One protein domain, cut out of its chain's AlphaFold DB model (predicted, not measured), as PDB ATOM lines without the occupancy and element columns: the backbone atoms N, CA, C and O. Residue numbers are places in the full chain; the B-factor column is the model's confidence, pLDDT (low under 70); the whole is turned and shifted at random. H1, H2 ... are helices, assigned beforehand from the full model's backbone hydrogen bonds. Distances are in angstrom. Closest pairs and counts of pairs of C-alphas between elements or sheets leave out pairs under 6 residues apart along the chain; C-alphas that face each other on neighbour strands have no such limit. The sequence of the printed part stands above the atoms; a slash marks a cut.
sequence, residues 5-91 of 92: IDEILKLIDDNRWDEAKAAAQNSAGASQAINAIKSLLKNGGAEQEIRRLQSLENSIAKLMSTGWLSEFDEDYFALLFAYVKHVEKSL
ATOM      1  N   ILE A   5      38.671  67.524   8.007       89.75
ATOM      2  CA  ILE A   5      39.690  68.350   7.335       89.75
ATOM      3  C   ILE A   5      40.940  67.532   6.973       89.75
ATOM      4  O   ILE A   5      41.376  67.582   5.826       89.75
ATOM      5  N   ASP A   6      41.477  66.734   7.897       91.94
ATOM      6  CA  ASP A   6      42.700  65.952   7.653       91.94
ATOM      7  C   ASP A   6      42.520  64.891   6.554       91.94
ATOM      8  O   ASP A   6      43.420  64.656   5.744       91.94
ATOM      9  N   GLU A   7      41.339  64.269   6.485       94.62
ATOM     10  CA  GLU A   7      40.997  63.325   5.419       94.62
ATOM     11  C   GLU A   7      40.928  64.036   4.064       94.62
ATOM     12  O   GLU A   7      41.508  63.562   3.087       94.62
ATOM     13  N   ILE A   8      40.271  65.199   4.009       93.38
ATOM     14  CA  ILE A   8      40.155  66.000   2.787       93.38
ATOM     15  C   ILE A   8      41.543  66.410   2.281       93.38
ATOM     16  O   ILE A   8      41.808  66.292   1.087       93.38
ATOM     17  N   LEU A   9      42.440  66.844   3.171       91.25
ATOM     18  CA  LEU A   9      43.812  67.218   2.813       91.25
ATOM     19  C   LEU A   9      44.594  66.036   2.236       91.25
ATOM     20  O   LEU A   9      45.200  66.160   1.175       91.25
ATOM     21  N   LYS A  10      44.507  64.864   2.873       93.31
ATOM     22  CA  LYS A  10      45.142  63.645   2.362       93.31
ATOM     23  C   LYS A  10      44.621  63.268   0.971       93.31
ATOM     24  O   LYS A  10      45.399  62.917   0.089       93.31
ATOM     25  N   LEU A  11      43.308  63.360   0.758       95.31
ATOM     26  CA  LEU A  11      42.696  63.094  -0.546       95.31
ATOM     27  C   LEU A  11      43.147  64.109  -1.607       95.31
ATOM     28  O   LEU A  11      43.316  63.733  -2.765       95.31
ATOM     29  N   ILE A  12      43.361  65.373  -1.233       90.50
ATOM     30  CA  ILE A  12      43.914  66.405  -2.121       90.50
ATOM     31  C   ILE A  12      45.347  66.050  -2.546       90.50
ATOM     32  O   ILE A  12      45.625  66.063  -3.747       90.50
ATOM     33  N   ASP A  13      46.218  65.676  -1.606       87.19
ATOM     34  CA  ASP A  13      47.604  65.275  -1.899       87.19
ATOM     35  C   ASP A  13      47.660  64.047  -2.824       87.19
ATOM     36  O   ASP A  13      48.435  64.001  -3.783       87.19
ATOM     37  N   ASP A  14      46.762  63.085  -2.596       92.50
ATOM     38  CA  ASP A  14      46.598  61.884  -3.420       92.50
ATOM     39  C   ASP A  14      45.923  62.173  -4.783       92.50
ATOM     40  O   ASP A  14      45.671  61.253  -5.564       92.50
ATOM     41  N   ASN A  15      45.606  63.437  -5.104       89.81
ATOM     42  CA  ASN A  15      44.855  63.863  -6.294       89.81
ATOM     43  C   ASN A  15      43.441  63.244  -6.426       89.81
ATOM     44  O   ASN A  15      42.863  63.198  -7.519       89.81
ATOM     45  N   ARG A  16      42.832  62.811  -5.317       95.19
ATOM     46  CA  ARG A  16      41.497  62.189  -5.220       95.19
ATOM     47  C   ARG A  16      40.399  63.239  -5.018       95.19
ATOM     48  O   ARG A  16      39.680  63.265  -4.022       95.19
ATOM     49  N   TRP A  17      40.258  64.133  -5.997       92.62
ATOM     50  CA  TRP A  17      39.429  65.346  -5.910       92.62
ATOM     51  C   TRP A  17      37.928  65.121  -5.678       92.62
ATOM     52  O   TRP A  17      37.301  65.900  -4.961       92.62
ATOM     53  N   ASP A  18      37.336  64.108  -6.309       93.69
ATOM     54  CA  ASP A  18      35.900  63.834  -6.161       93.69
ATOM     55  C   ASP A  18      35.597  63.221  -4.790       93.69
ATOM     56  O   ASP A  18      34.570  63.516  -4.181       93.69
ATOM     57  N   GLU A  19      36.544  62.454  -4.253       95.25
ATOM     58  CA  GLU A  19      36.467  61.888  -2.909       95.25
ATOM     59  C   GLU A  19      36.678  62.965  -1.847       95.25
ATOM     60  O   GLU A  19      35.940  63.001  -0.871       95.25
ATOM     61  N   ALA A  20      37.594  63.913  -2.074       93.12
ATOM     62  CA  ALA A  20      37.755  65.087  -1.216       93.12
ATOM     63  C   ALA A  20      36.446  65.897  -1.116       93.12
ATOM     64  O   ALA A  20      36.066  66.349  -0.039       93.12
ATOM     65  N   LYS A  21      35.709  66.043  -2.229       91.56
ATOM     66  CA  LYS A  21      34.391  66.703  -2.238       91.56
ATOM     67  C   LYS A  21      33.310  65.879  -1.542       91.56
ATOM     68  O   LYS A  21      32.450  66.452  -0.882       91.56
ATOM     69  N   ALA A  22      33.344  64.556  -1.670       92.12
ATOM     70  CA  ALA A  22      32.434  63.683  -0.934       92.12
ATOM     71  C   ALA A  22      32.699  63.756   0.584       92.12
ATOM     72  O   ALA A  22      31.758  63.879   1.367       92.12
ATOM     73  N   ALA A  23      33.974  63.775   0.991       92.31
ATOM     74  CA  ALA A  23      34.412  63.928   2.380       92.31
ATOM     75  C   ALA A  23      34.058  65.302   2.977       92.31
ATOM     76  O   ALA A  23      33.897  65.429   4.191       92.31
ATOM     77  N   ALA A  24      33.845  66.309   2.123       89.19
ATOM     78  CA  ALA A  24      33.303  67.612   2.495       89.19
ATOM     79  C   ALA A  24      31.785  67.612   2.801       89.19
ATOM     80  O   ALA A  24      31.233  68.667   3.108       89.19
ATOM     81  N   GLN A  25      31.102  66.459   2.726       85.38
ATOM     82  CA  GLN A  25      29.739  66.228   3.239       85.38
ATOM     83  C   GLN A  25      28.691  67.288   2.835       85.38
ATOM     84  O   GLN A  25      27.845  67.684   3.634       85.38
ATOM     85  N   ASN A  26      28.701  67.722   1.572       75.88
ATOM     86  CA  ASN A  26      27.801  68.751   1.018       75.88
ATOM     87  C   ASN A  26      28.027  70.183   1.524       75.88
ATOM     88  O   ASN A  26      27.214  71.060   1.231       75.88
ATOM     89  N   SER A  27      29.130  70.461   2.220       86.69
ATOM     90  CA  SER A  27      29.521  71.840   2.487       86.69
ATOM     91  C   SER A  27      29.870  72.544   1.170       86.69
ATOM     92  O   SER A  27      30.793  72.154   0.437       86.69
ATOM     93  N   ALA A  28      29.082  73.570   0.838       83.00
ATOM     94  CA  ALA A  28      29.251  74.354  -0.379       83.00
ATOM     95  C   ALA A  28      30.584  75.111  -0.347       83.00
ATOM     96  O   ALA A  28      31.343  75.050  -1.319       83.00
ATOM     97  N   GLY A  29      30.906  75.737   0.786       83.06
ATOM     98  CA  GLY A  29      32.179  76.402   1.026       83.06
ATOM     99  C   GLY A  29      33.364  75.452   0.919       83.06
ATOM    100  O   GLY A  29      34.288  75.708   0.150       83.06
ATOM    101  N   ALA A  30      33.316  74.299   1.585       85.12
ATOM    102  CA  ALA A  30      34.369  73.289   1.466       85.12
ATOM    103  C   ALA A  30      34.606  72.869   0.003       85.12
ATOM    104  O   ALA A  30      35.733  72.838  -0.490       85.12
ATOM    105  N   SER A  31      33.523  72.603  -0.730       88.19
ATOM    106  CA  SER A  31      33.582  72.202  -2.139       88.19
ATOM    107  C   SER A  31      34.189  73.291  -3.029       88.19
ATOM    108  O   SER A  31      34.950  72.995  -3.957       88.19
ATOM    109  N   GLN A  32      33.870  74.557  -2.753       83.69
ATOM    110  CA  GLN A  32      34.464  75.707  -3.429       83.69
ATOM    111  C   GLN A  32      35.962  75.825  -3.123       83.69
ATOM    112  O   GLN A  32      36.747  76.024  -4.052       83.69
ATOM    113  N   ALA A  33      36.371  75.628  -1.868       84.19
ATOM    114  CA  ALA A  33      37.776  75.660  -1.469       84.19
ATOM    115  C   ALA A  33      38.587  74.554  -2.164       84.19
ATOM    116  O   ALA A  33      39.650  74.831  -2.715       84.19
ATOM    117  N   ILE A  34      38.050  73.331  -2.265       88.88
ATOM    118  CA  ILE A  34      38.689  72.227  -3.007       88.88
ATOM    119  C   ILE A  34      38.899  72.598  -4.481       88.88
ATOM    120  O   ILE A  34      39.965  72.348  -5.044       88.88
ATOM    121  N   ASN A  35      37.902  73.212  -5.127       85.94
ATOM    122  CA  ASN A  35      38.037  73.657  -6.516       85.94
ATOM    123  C   ASN A  35      39.092  74.763  -6.670       85.94
ATOM    124  O   ASN A  35      39.844  74.742  -7.646       85.94
ATOM    125  N   ALA A  36      39.159  75.703  -5.724       80.62
ATOM    126  CA  ALA A  36      40.172  76.753  -5.711       80.62
ATOM    127  C   ALA A  36      41.581  76.154  -5.582       80.62
ATOM    128  O   ALA A  36      42.447  76.460  -6.398       80.62
ATOM    129  N   ILE A  37      41.779  75.225  -4.640       82.06
ATOM    130  CA  ILE A  37      43.041  74.497  -4.443       82.06
ATOM    131  C   ILE A  37      43.437  73.731  -5.713       82.06
ATOM    132  O   ILE A  37      44.550  73.885  -6.210       82.06
ATOM    133  N   LYS A  38      42.508  72.976  -6.308       85.06
ATOM    134  CA  LYS A  38      42.742  72.253  -7.570       85.06
ATOM    135  C   LYS A  38      43.147  73.186  -8.714       85.06
ATOM    136  O   LYS A  38      43.986  72.834  -9.541       85.06
ATOM    137  N   SER A  39      42.520  74.360  -8.795       79.12
ATOM    138  CA  SER A  39      42.811  75.362  -9.823       79.12
ATOM    139  C   SER A  39      44.174  76.018  -9.620       79.12
ATOM    140  O   SER A  39      44.861  76.266 -10.611       79.12
ATOM    141  N   LEU A  40      44.570  76.254  -8.366       72.50
ATOM    142  CA  LEU A  40      45.914  76.706  -8.021       72.50
ATOM    143  C   LEU A  40      46.928  75.687  -8.549       72.50
ATOM    144  O   LEU A  40      47.627  76.002  -9.513       72.50
ATOM    145  N   LEU A  41      46.870  74.441  -8.062       73.00
ATOM    146  CA  LEU A  41      47.844  73.384  -8.376       73.00
ATOM    147  C   LEU A  41      48.017  73.087  -9.874       73.00
ATOM    148  O   LEU A  41      49.065  72.617 -10.304       73.00
ATOM    149  N   LYS A  42      46.993  73.342 -10.694       72.19
ATOM    150  CA  LYS A  42      47.055  73.138 -12.148       72.19
ATOM    151  C   LYS A  42      47.894  74.207 -12.875       72.19
ATOM    152  O   LYS A  42      48.273  73.995 -14.023       72.19
ATOM    153  N   ASN A  43      48.151  75.353 -12.243       62.81
ATOM    154  CA  ASN A  43      48.651  76.572 -12.883       62.81
ATOM    155  C   ASN A  43      50.088  76.971 -12.480       62.81
ATOM    156  O   ASN A  43      50.478  78.112 -12.763       62.81
ATOM    157  N   GLY A  44      50.883  76.115 -11.828       57.59
ATOM    158  CA  GLY A  44      52.249  76.471 -11.426       57.59
ATOM    159  C   GLY A  44      53.196  75.296 -11.159       57.59
ATOM    160  O   GLY A  44      52.794  74.146 -11.008       57.59
ATOM    161  N   GLY A  45      54.499  75.603 -11.165       64.12
ATOM    162  CA  GLY A  45      55.537  74.758 -10.569       64.12
ATOM    163  C   GLY A  45      55.652  75.058  -9.072       64.12
ATOM    164  O   GLY A  45      55.385  76.186  -8.662       64.12
ATOM    165  N   ALA A  46      56.058  74.071  -8.269       56.00
ATOM    166  CA  ALA A  46      55.966  74.072  -6.801       56.00
ATOM    167  C   ALA A  46      56.331  75.406  -6.105       56.00
ATOM    168  O   ALA A  46      55.590  75.869  -5.247       56.00
ATOM    169  N   GLU A  47      57.404  76.096  -6.502       58.72
ATOM    170  CA  GLU A  47      57.795  77.393  -5.910       58.72
ATOM    171  C   GLU A  47      56.809  78.541  -6.173       58.72
ATOM    172  O   GLU A  47      56.651  79.448  -5.351       58.72
ATOM    173  N   GLN A  48      56.157  78.532  -7.332       66.00
ATOM    174  CA  GLN A  48      55.161  79.530  -7.703       66.00
ATOM    175  C   GLN A  48      53.832  79.265  -6.982       66.00
ATOM    176  O   GLN A  48      53.139  80.209  -6.601       66.00
ATOM    177  N   GLU A  49      53.539  77.990  -6.729       64.38
ATOM    178  CA  GLU A  49      52.441  77.494  -5.897       64.38
ATOM    179  C   GLU A  49      52.568  77.985  -4.447       64.38
ATOM    180  O   GLU A  49      51.635  78.562  -3.893       64.38
ATOM    181  N   ILE A  50      53.765  77.863  -3.869       64.31
ATOM    182  CA  ILE A  50      54.064  78.272  -2.490       64.31
ATOM    183  C   ILE A  50      53.887  79.783  -2.308       64.31
ATOM    184  O   ILE A  50      53.193  80.225  -1.392       64.31
ATOM    185  N   ARG A  51      54.438  80.599  -3.219       65.62
ATOM    186  CA  ARG A  51      54.270  82.064  -3.157       65.62
ATOM    187  C   ARG A  51      52.816  82.492  -3.345       65.62
ATOM    188  O   ARG A  51      52.387  83.476  -2.744       65.62
ATOM    189  N   ARG A  52      52.048  81.772  -4.171       67.12
ATOM    190  CA  ARG A  52      50.609  82.023  -4.341       67.12
ATOM    191  C   ARG A  52      49.840  81.712  -3.065       67.12
ATOM    192  O   ARG A  52      49.033  82.542  -2.667       67.12
ATOM    193  N   LEU A  53      50.117  80.588  -2.408       67.44
ATOM    194  CA  LEU A  53      49.458  80.198  -1.158       67.44
ATOM    195  C   LEU A  53      49.753  81.187  -0.019       67.44
ATOM    196  O   LEU A  53      48.818  81.647   0.632       67.44
ATOM    197  N   GLN A  54      51.005  81.630   0.128       67.31
ATOM    198  CA  GLN A  54      51.384  82.677   1.092       67.31
ATOM    199  C   GLN A  54      50.726  84.035   0.787       67.31
ATOM    200  O   GLN A  54      50.344  84.789   1.685       67.31
ATOM    201  N   SER A  55      50.582  84.384  -0.496       65.81
ATOM    202  CA  SER A  55      49.887  85.611  -0.903       65.81
ATOM    203  C   SER A  55      48.377  85.523  -0.654       65.81
ATOM    204  O   SER A  55      47.762  86.523  -0.266       65.81
ATOM    205  N   LEU A  56      47.791  84.337  -0.834       69.19
ATOM    206  CA  LEU A  56      46.384  84.058  -0.570       69.19
ATOM    207  C   LEU A  56      46.083  84.163   0.930       69.19
ATOM    208  O   LEU A  56      45.157  84.872   1.311       69.19
ATOM    209  N   GLU A  57      46.912  83.553   1.779       68.69
ATOM    210  CA  GLU A  57      46.790  83.637   3.237       68.69
ATOM    211  C   GLU A  57      46.841  85.085   3.732       68.69
ATOM    212  O   GLU A  57      45.931  85.529   4.430       68.69
ATOM    213  N   ASN A  58      47.843  85.856   3.299       66.56
ATOM    214  CA  ASN A  58      47.974  87.267   3.670       66.56
ATOM    215  C   ASN A  58      46.774  88.108   3.214       66.56
ATOM    216  O   ASN A  58      46.307  88.988   3.942       66.56
ATOM    217  N   SER A  59      46.258  87.843   2.010       63.72
ATOM    218  CA  SER A  59      45.093  88.557   1.476       63.72
ATOM    219  C   SER A  59      43.832  88.239   2.275       63.72
ATOM    220  O   SER A  59      43.048  89.140   2.573       63.72
ATOM    221  N   ILE A  60      43.653  86.983   2.680       66.00
ATOM    222  CA  ILE A  60      42.478  86.560   3.438       66.00
ATOM    223  C   ILE A  60      42.570  87.002   4.897       66.00
ATOM    224  O   ILE A  60      41.590  87.521   5.421       66.00
ATOM    225  N   ALA A  61      43.729  86.895   5.549       63.38
ATOM    226  CA  ALA A  61      43.935  87.416   6.901       63.38
ATOM    227  C   ALA A  61      43.599  88.916   6.982       63.38
ATOM    228  O   ALA A  61      42.965  89.383   7.932       63.38
ATOM    229  N   LYS A  62      43.944  89.667   5.930       63.06
ATOM    230  CA  LYS A  62      43.592  91.081   5.800       63.06
ATOM    231  C   LYS A  62      42.083  91.296   5.646       63.06
ATOM    232  O   LYS A  62      41.547  92.173   6.315       63.06
ATOM    233  N   LEU A  63      41.396  90.489   4.836       55.44
ATOM    234  CA  LEU A  63      39.932  90.540   4.693       55.44
ATOM    235  C   LEU A  63      39.202  90.150   5.992       55.44
ATOM    236  O   LEU A  63      38.172  90.735   6.316       55.44
ATOM    237  N   MET A  64      39.750  89.209   6.769       62.12
ATOM    238  CA  MET A  64      39.218  88.814   8.084       62.12
ATOM    239  C   MET A  64      39.298  89.971   9.083       62.12
ATOM    240  O   MET A  64      38.353  90.226   9.828       62.12
ATOM    241  N   SER A  65      40.411  90.711   9.066       61.44
ATOM    242  CA  SER A  65      40.666  91.818   9.994       61.44
ATOM    243  C   SER A  65      39.750  93.032   9.804       61.44
ATOM    244  O   SER A  65      39.629  93.851  10.713       61.44
ATOM    245  N   THR A  66      39.089  93.159   8.648       58.88
ATOM    246  CA  THR A  66      38.219  94.302   8.327       58.88
ATOM    247  C   THR A  66      36.739  94.047   8.620       58.88
ATOM    248  O   THR A  66      35.916  94.915   8.343       58.88
ATOM    249  N   GLY A  67      36.379  92.883   9.175       53.00
ATOM    250  CA  GLY A  67      34.998  92.562   9.562       53.00
ATOM    251  C   GLY A  67      34.039  92.333   8.388       53.00
ATOM    252  O   GLY A  67      32.849  92.141   8.600       53.00
ATOM    253  N   TRP A  68      34.547  92.308   7.153       50.44
ATOM    254  CA  TRP A  68      33.761  92.098   5.929       50.44
ATOM    255  C   TRP A  68      33.279  90.643   5.762       50.44
ATOM    256  O   TRP A  68      32.492  90.332   4.877       50.44
ATOM    257  N   LEU A  69      33.764  89.745   6.621       54.25
ATOM    258  CA  LEU A  69      33.563  88.299   6.549       54.25
ATOM    259  C   LEU A  69      32.344  87.773   7.315       54.25
ATOM    260  O   LEU A  69      32.114  86.569   7.303       54.25
ATOM    261  N   SER A  70      31.529  88.632   7.936       51.56
ATOM    262  CA  SER A  70      30.335  88.199   8.684       51.56
ATOM    263  C   SER A  70      29.232  87.559   7.823       51.56
ATOM    264  O   SER A  70      28.233  87.107   8.372       51.56
ATOM    265  N   GLU A  71      29.393  87.521   6.496       53.78
ATOM    266  CA  GLU A  71      28.454  86.904   5.543       53.78
ATOM    267  C   GLU A  71      29.008  85.646   4.843       53.78
ATOM    268  O   GLU A  71      28.373  85.115   3.934       53.78
ATOM    269  N   PHE A  72      30.193  85.162   5.222       62.50
ATOM    270  CA  PHE A  72      30.878  84.106   4.475       62.50
ATOM    271  C   PHE A  72      30.751  82.705   5.087       62.50
ATOM    272  O   PHE A  72      30.673  82.531   6.298       62.50
ATOM    273  N   ASP A  73      30.785  81.701   4.207       71.06
ATOM    274  CA  ASP A  73      30.761  80.276   4.541       71.06
ATOM    275  C   ASP A  73      32.057  79.869   5.272       71.06
ATOM    276  O   ASP A  73      33.137  79.792   4.673       71.06
ATOM    277  N   GLU A  74      31.954  79.643   6.585       76.81
ATOM    278  CA  GLU A  74      33.067  79.292   7.480       76.81
ATOM    279  C   GLU A  74      33.863  78.075   6.991       76.81
ATOM    280  O   GLU A  74      35.083  78.009   7.160       76.81
ATOM    281  N   ASP A  75      33.191  77.134   6.330       80.88
ATOM    282  CA  ASP A  75      33.801  75.900   5.857       80.88
ATOM    283  C   ASP A  75      34.766  76.149   4.685       80.88
ATOM    284  O   ASP A  75      35.790  75.469   4.569       80.88
ATOM    285  N   TYR A  76      34.502  77.161   3.845       82.25
ATOM    286  CA  TYR A  76      35.423  77.560   2.773       82.25
ATOM    287  C   TYR A  76      36.783  77.965   3.345       82.25
ATOM    288  O   TYR A  76      37.829  77.463   2.928       82.25
ATOM    289  N   PHE A  77      36.770  78.868   4.326       78.19
ATOM    290  CA  PHE A  77      37.993  79.414   4.902       78.19
ATOM    291  C   PHE A  77      38.699  78.414   5.806       78.19
ATOM    292  O   PHE A  77      39.926  78.327   5.753       78.19
ATOM    293  N   ALA A  78      37.947  77.625   6.578       83.06
ATOM    294  CA  ALA A  78      38.511  76.563   7.401       83.06
ATOM    295  C   ALA A  78      39.359  75.601   6.557       83.06
ATOM    296  O   ALA A  78      40.518  75.346   6.891       83.06
ATOM    297  N   LEU A  79      38.823  75.133   5.425       82.88
ATOM    298  CA  LEU A  79      39.544  74.203   4.563       82.88
ATOM    299  C   LEU A  79      40.715  74.865   3.831       82.88
ATOM    300  O   LEU A  79      41.803  74.292   3.758       82.88
ATOM    301  N   LEU A  80      40.516  76.079   3.314       81.44
ATOM    302  CA  LEU A  80      41.563  76.797   2.595       81.44
ATOM    303  C   LEU A  80      42.775  77.081   3.500       81.44
ATOM    304  O   LEU A  80      43.914  76.856   3.099       81.44
ATOM    305  N   PHE A  81      42.542  77.524   4.738       79.44
ATOM    306  CA  PHE A  81      43.614  77.781   5.699       79.44
ATOM    307  C   PHE A  81      44.284  76.510   6.205       79.44
ATOM    308  O   PHE A  81      45.501  76.501   6.404       79.44
ATOM    309  N   ALA A  82      43.521  75.435   6.404       84.00
ATOM    310  CA  ALA A  82      44.098  74.146   6.754       84.00
ATOM    311  C   ALA A  82      45.066  73.665   5.664       84.00
ATOM    312  O   ALA A  82      46.175  73.235   5.980       84.00
ATOM    313  N   TYR A  83      44.693  73.829   4.391       82.62
ATOM    314  CA  TYR A  83      45.555  73.480   3.265       82.62
ATOM    315  C   TYR A  83      46.835  74.322   3.212       82.62
ATOM    316  O   TYR A  83      47.916  73.765   3.039       82.62
ATOM    317  N   VAL A  84      46.755  75.639   3.432       78.25
ATOM    318  CA  VAL A  84      47.957  76.494   3.498       78.25
ATOM    319  C   VAL A  84      48.927  75.991   4.569       78.25
ATOM    320  O   VAL A  84      50.083  75.711   4.258       78.25
ATOM    321  N   LYS A  85      48.451  75.783   5.804       78.88
ATOM    322  CA  LYS A  85      49.290  75.290   6.912       78.88
ATOM    323  C   LYS A  85      49.881  73.909   6.640       78.88
ATOM    324  O   LYS A  85      50.996  73.616   7.066       78.88
ATOM    325  N   HIS A  86      49.124  73.038   5.980       82.38
ATOM    326  CA  HIS A  86      49.578  71.704   5.592       82.38
ATOM    327  C   HIS A  86      50.752  71.769   4.611       82.38
ATOM    328  O   HIS A  86      51.776  71.111   4.807       82.38
ATOM    329  N   VAL A  87      50.650  72.642   3.610       72.38
ATOM    330  CA  VAL A  87      51.740  72.891   2.662       72.38
ATOM    331  C   VAL A  87      52.951  73.508   3.367       72.38
ATOM    332  O   VAL A  87      54.061  73.034   3.156       72.38
ATOM    333  N   GLU A  88      52.770  74.492   4.252       70.19
ATOM    334  CA  GLU A  88      53.881  75.090   5.016       70.19
ATOM    335  C   GLU A  88      54.668  74.066   5.843       70.19
ATOM    336  O   GLU A  88      55.897  74.116   5.885       70.19
ATOM    337  N   LYS A  89      53.978  73.113   6.485       74.31
ATOM    338  CA  LYS A  89      54.630  72.016   7.218       74.31
ATOM    339  C   LYS A  89      55.436  71.095   6.313       74.31
ATOM    340  O   LYS A  89      56.411  70.523   6.770       74.31
ATOM    341  N   SER A  90      55.022  70.941   5.062       66.06
ATOM    342  CA  SER A  90      55.686  70.063   4.095       66.06
ATOM    343  C   SER A  90      56.965  70.684   3.510       66.06
ATOM    344  O   SER A  90      57.696  70.013   2.786       66.06
ATOM    345  N   LEU A  91      57.229  71.965   3.802       60.00
ATOM    346  CA  LEU A  91      58.380  72.734   3.314       60.00
ATOM    347  C   LEU A  91      59.469  72.970   4.370       60.00
ATOM    348  O   LEU A  91      60.557  73.417   4.005       60.00
TER     349      LEU A  91
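Overview. This is residues 5 to 91 of the 92 residues of an uncharacterized protein of Nitrososphaeria archaeon (UniProt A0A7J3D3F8). Two helices side by side, H3 and H5, make the core; the short hairpin of H1 and H2 covers one side of it, and the long H4 slants over the opposite side. H4 meets the core with its earlier part, while its later part splays away and the link of residues 66 to 73 folds back to H5. The printed part has 87 residues with five named helices, H1 to H5 in order, and no named strand: all helix. It is compact, with a radius of gyration of the C-alphas of 12.7 A, and spans 35 by 32 by 21 A.

Arrangement. H4, residues 46 to 65, touches H5, residues 74 to 89, with residues 50 to 57 alone, opposite ways at a steep tilt of 42 degrees; the closest C-alphas, of Leu 53 and Val 84, are 6.1 A apart. H4 only just touches H3, residues 28 to 41, with 3 pairs of C-alphas within 8 A. H3 and H5 touch, closest at the C-alphas of Gly 29 and Tyr 76, 3.9 A, the same way at a shallow tilt of 34 degrees, only just short of steep. H1, residues 5 to 13, touches H5, with the C-alphas of Ile 5 and Leu 79 closest at 6.5 A. H2, residues 17 to 23, touches H3, with the C-alphas of Lys 21 and Ser 31 closest at 5.6 A. H1 and H2 form a helical hairpin, at a shallow tilt of 13 degrees. H4 is apart from H1 and H2. In H1 to H5 every O i to N i+4 pair is within hydrogen-bond range.

Along the chain. H4 is 28.8 A long, from C-alpha 46 at (55.966, 74.072, -6.801); H5 is 22.8 A, ending at C-alpha 89 at (54.630, 72.016, 7.218). H3 measures 20.3 A, H1 12.5 A and H2 9.8 A.

Size, cuts and confidence. The C-alphas farthest apart, of Asp 14 and Thr 66, are 35.5 A apart. The printed part has no cut and no long link. Residues 43 to 72 and 90 to 91 have pLDDT under 70.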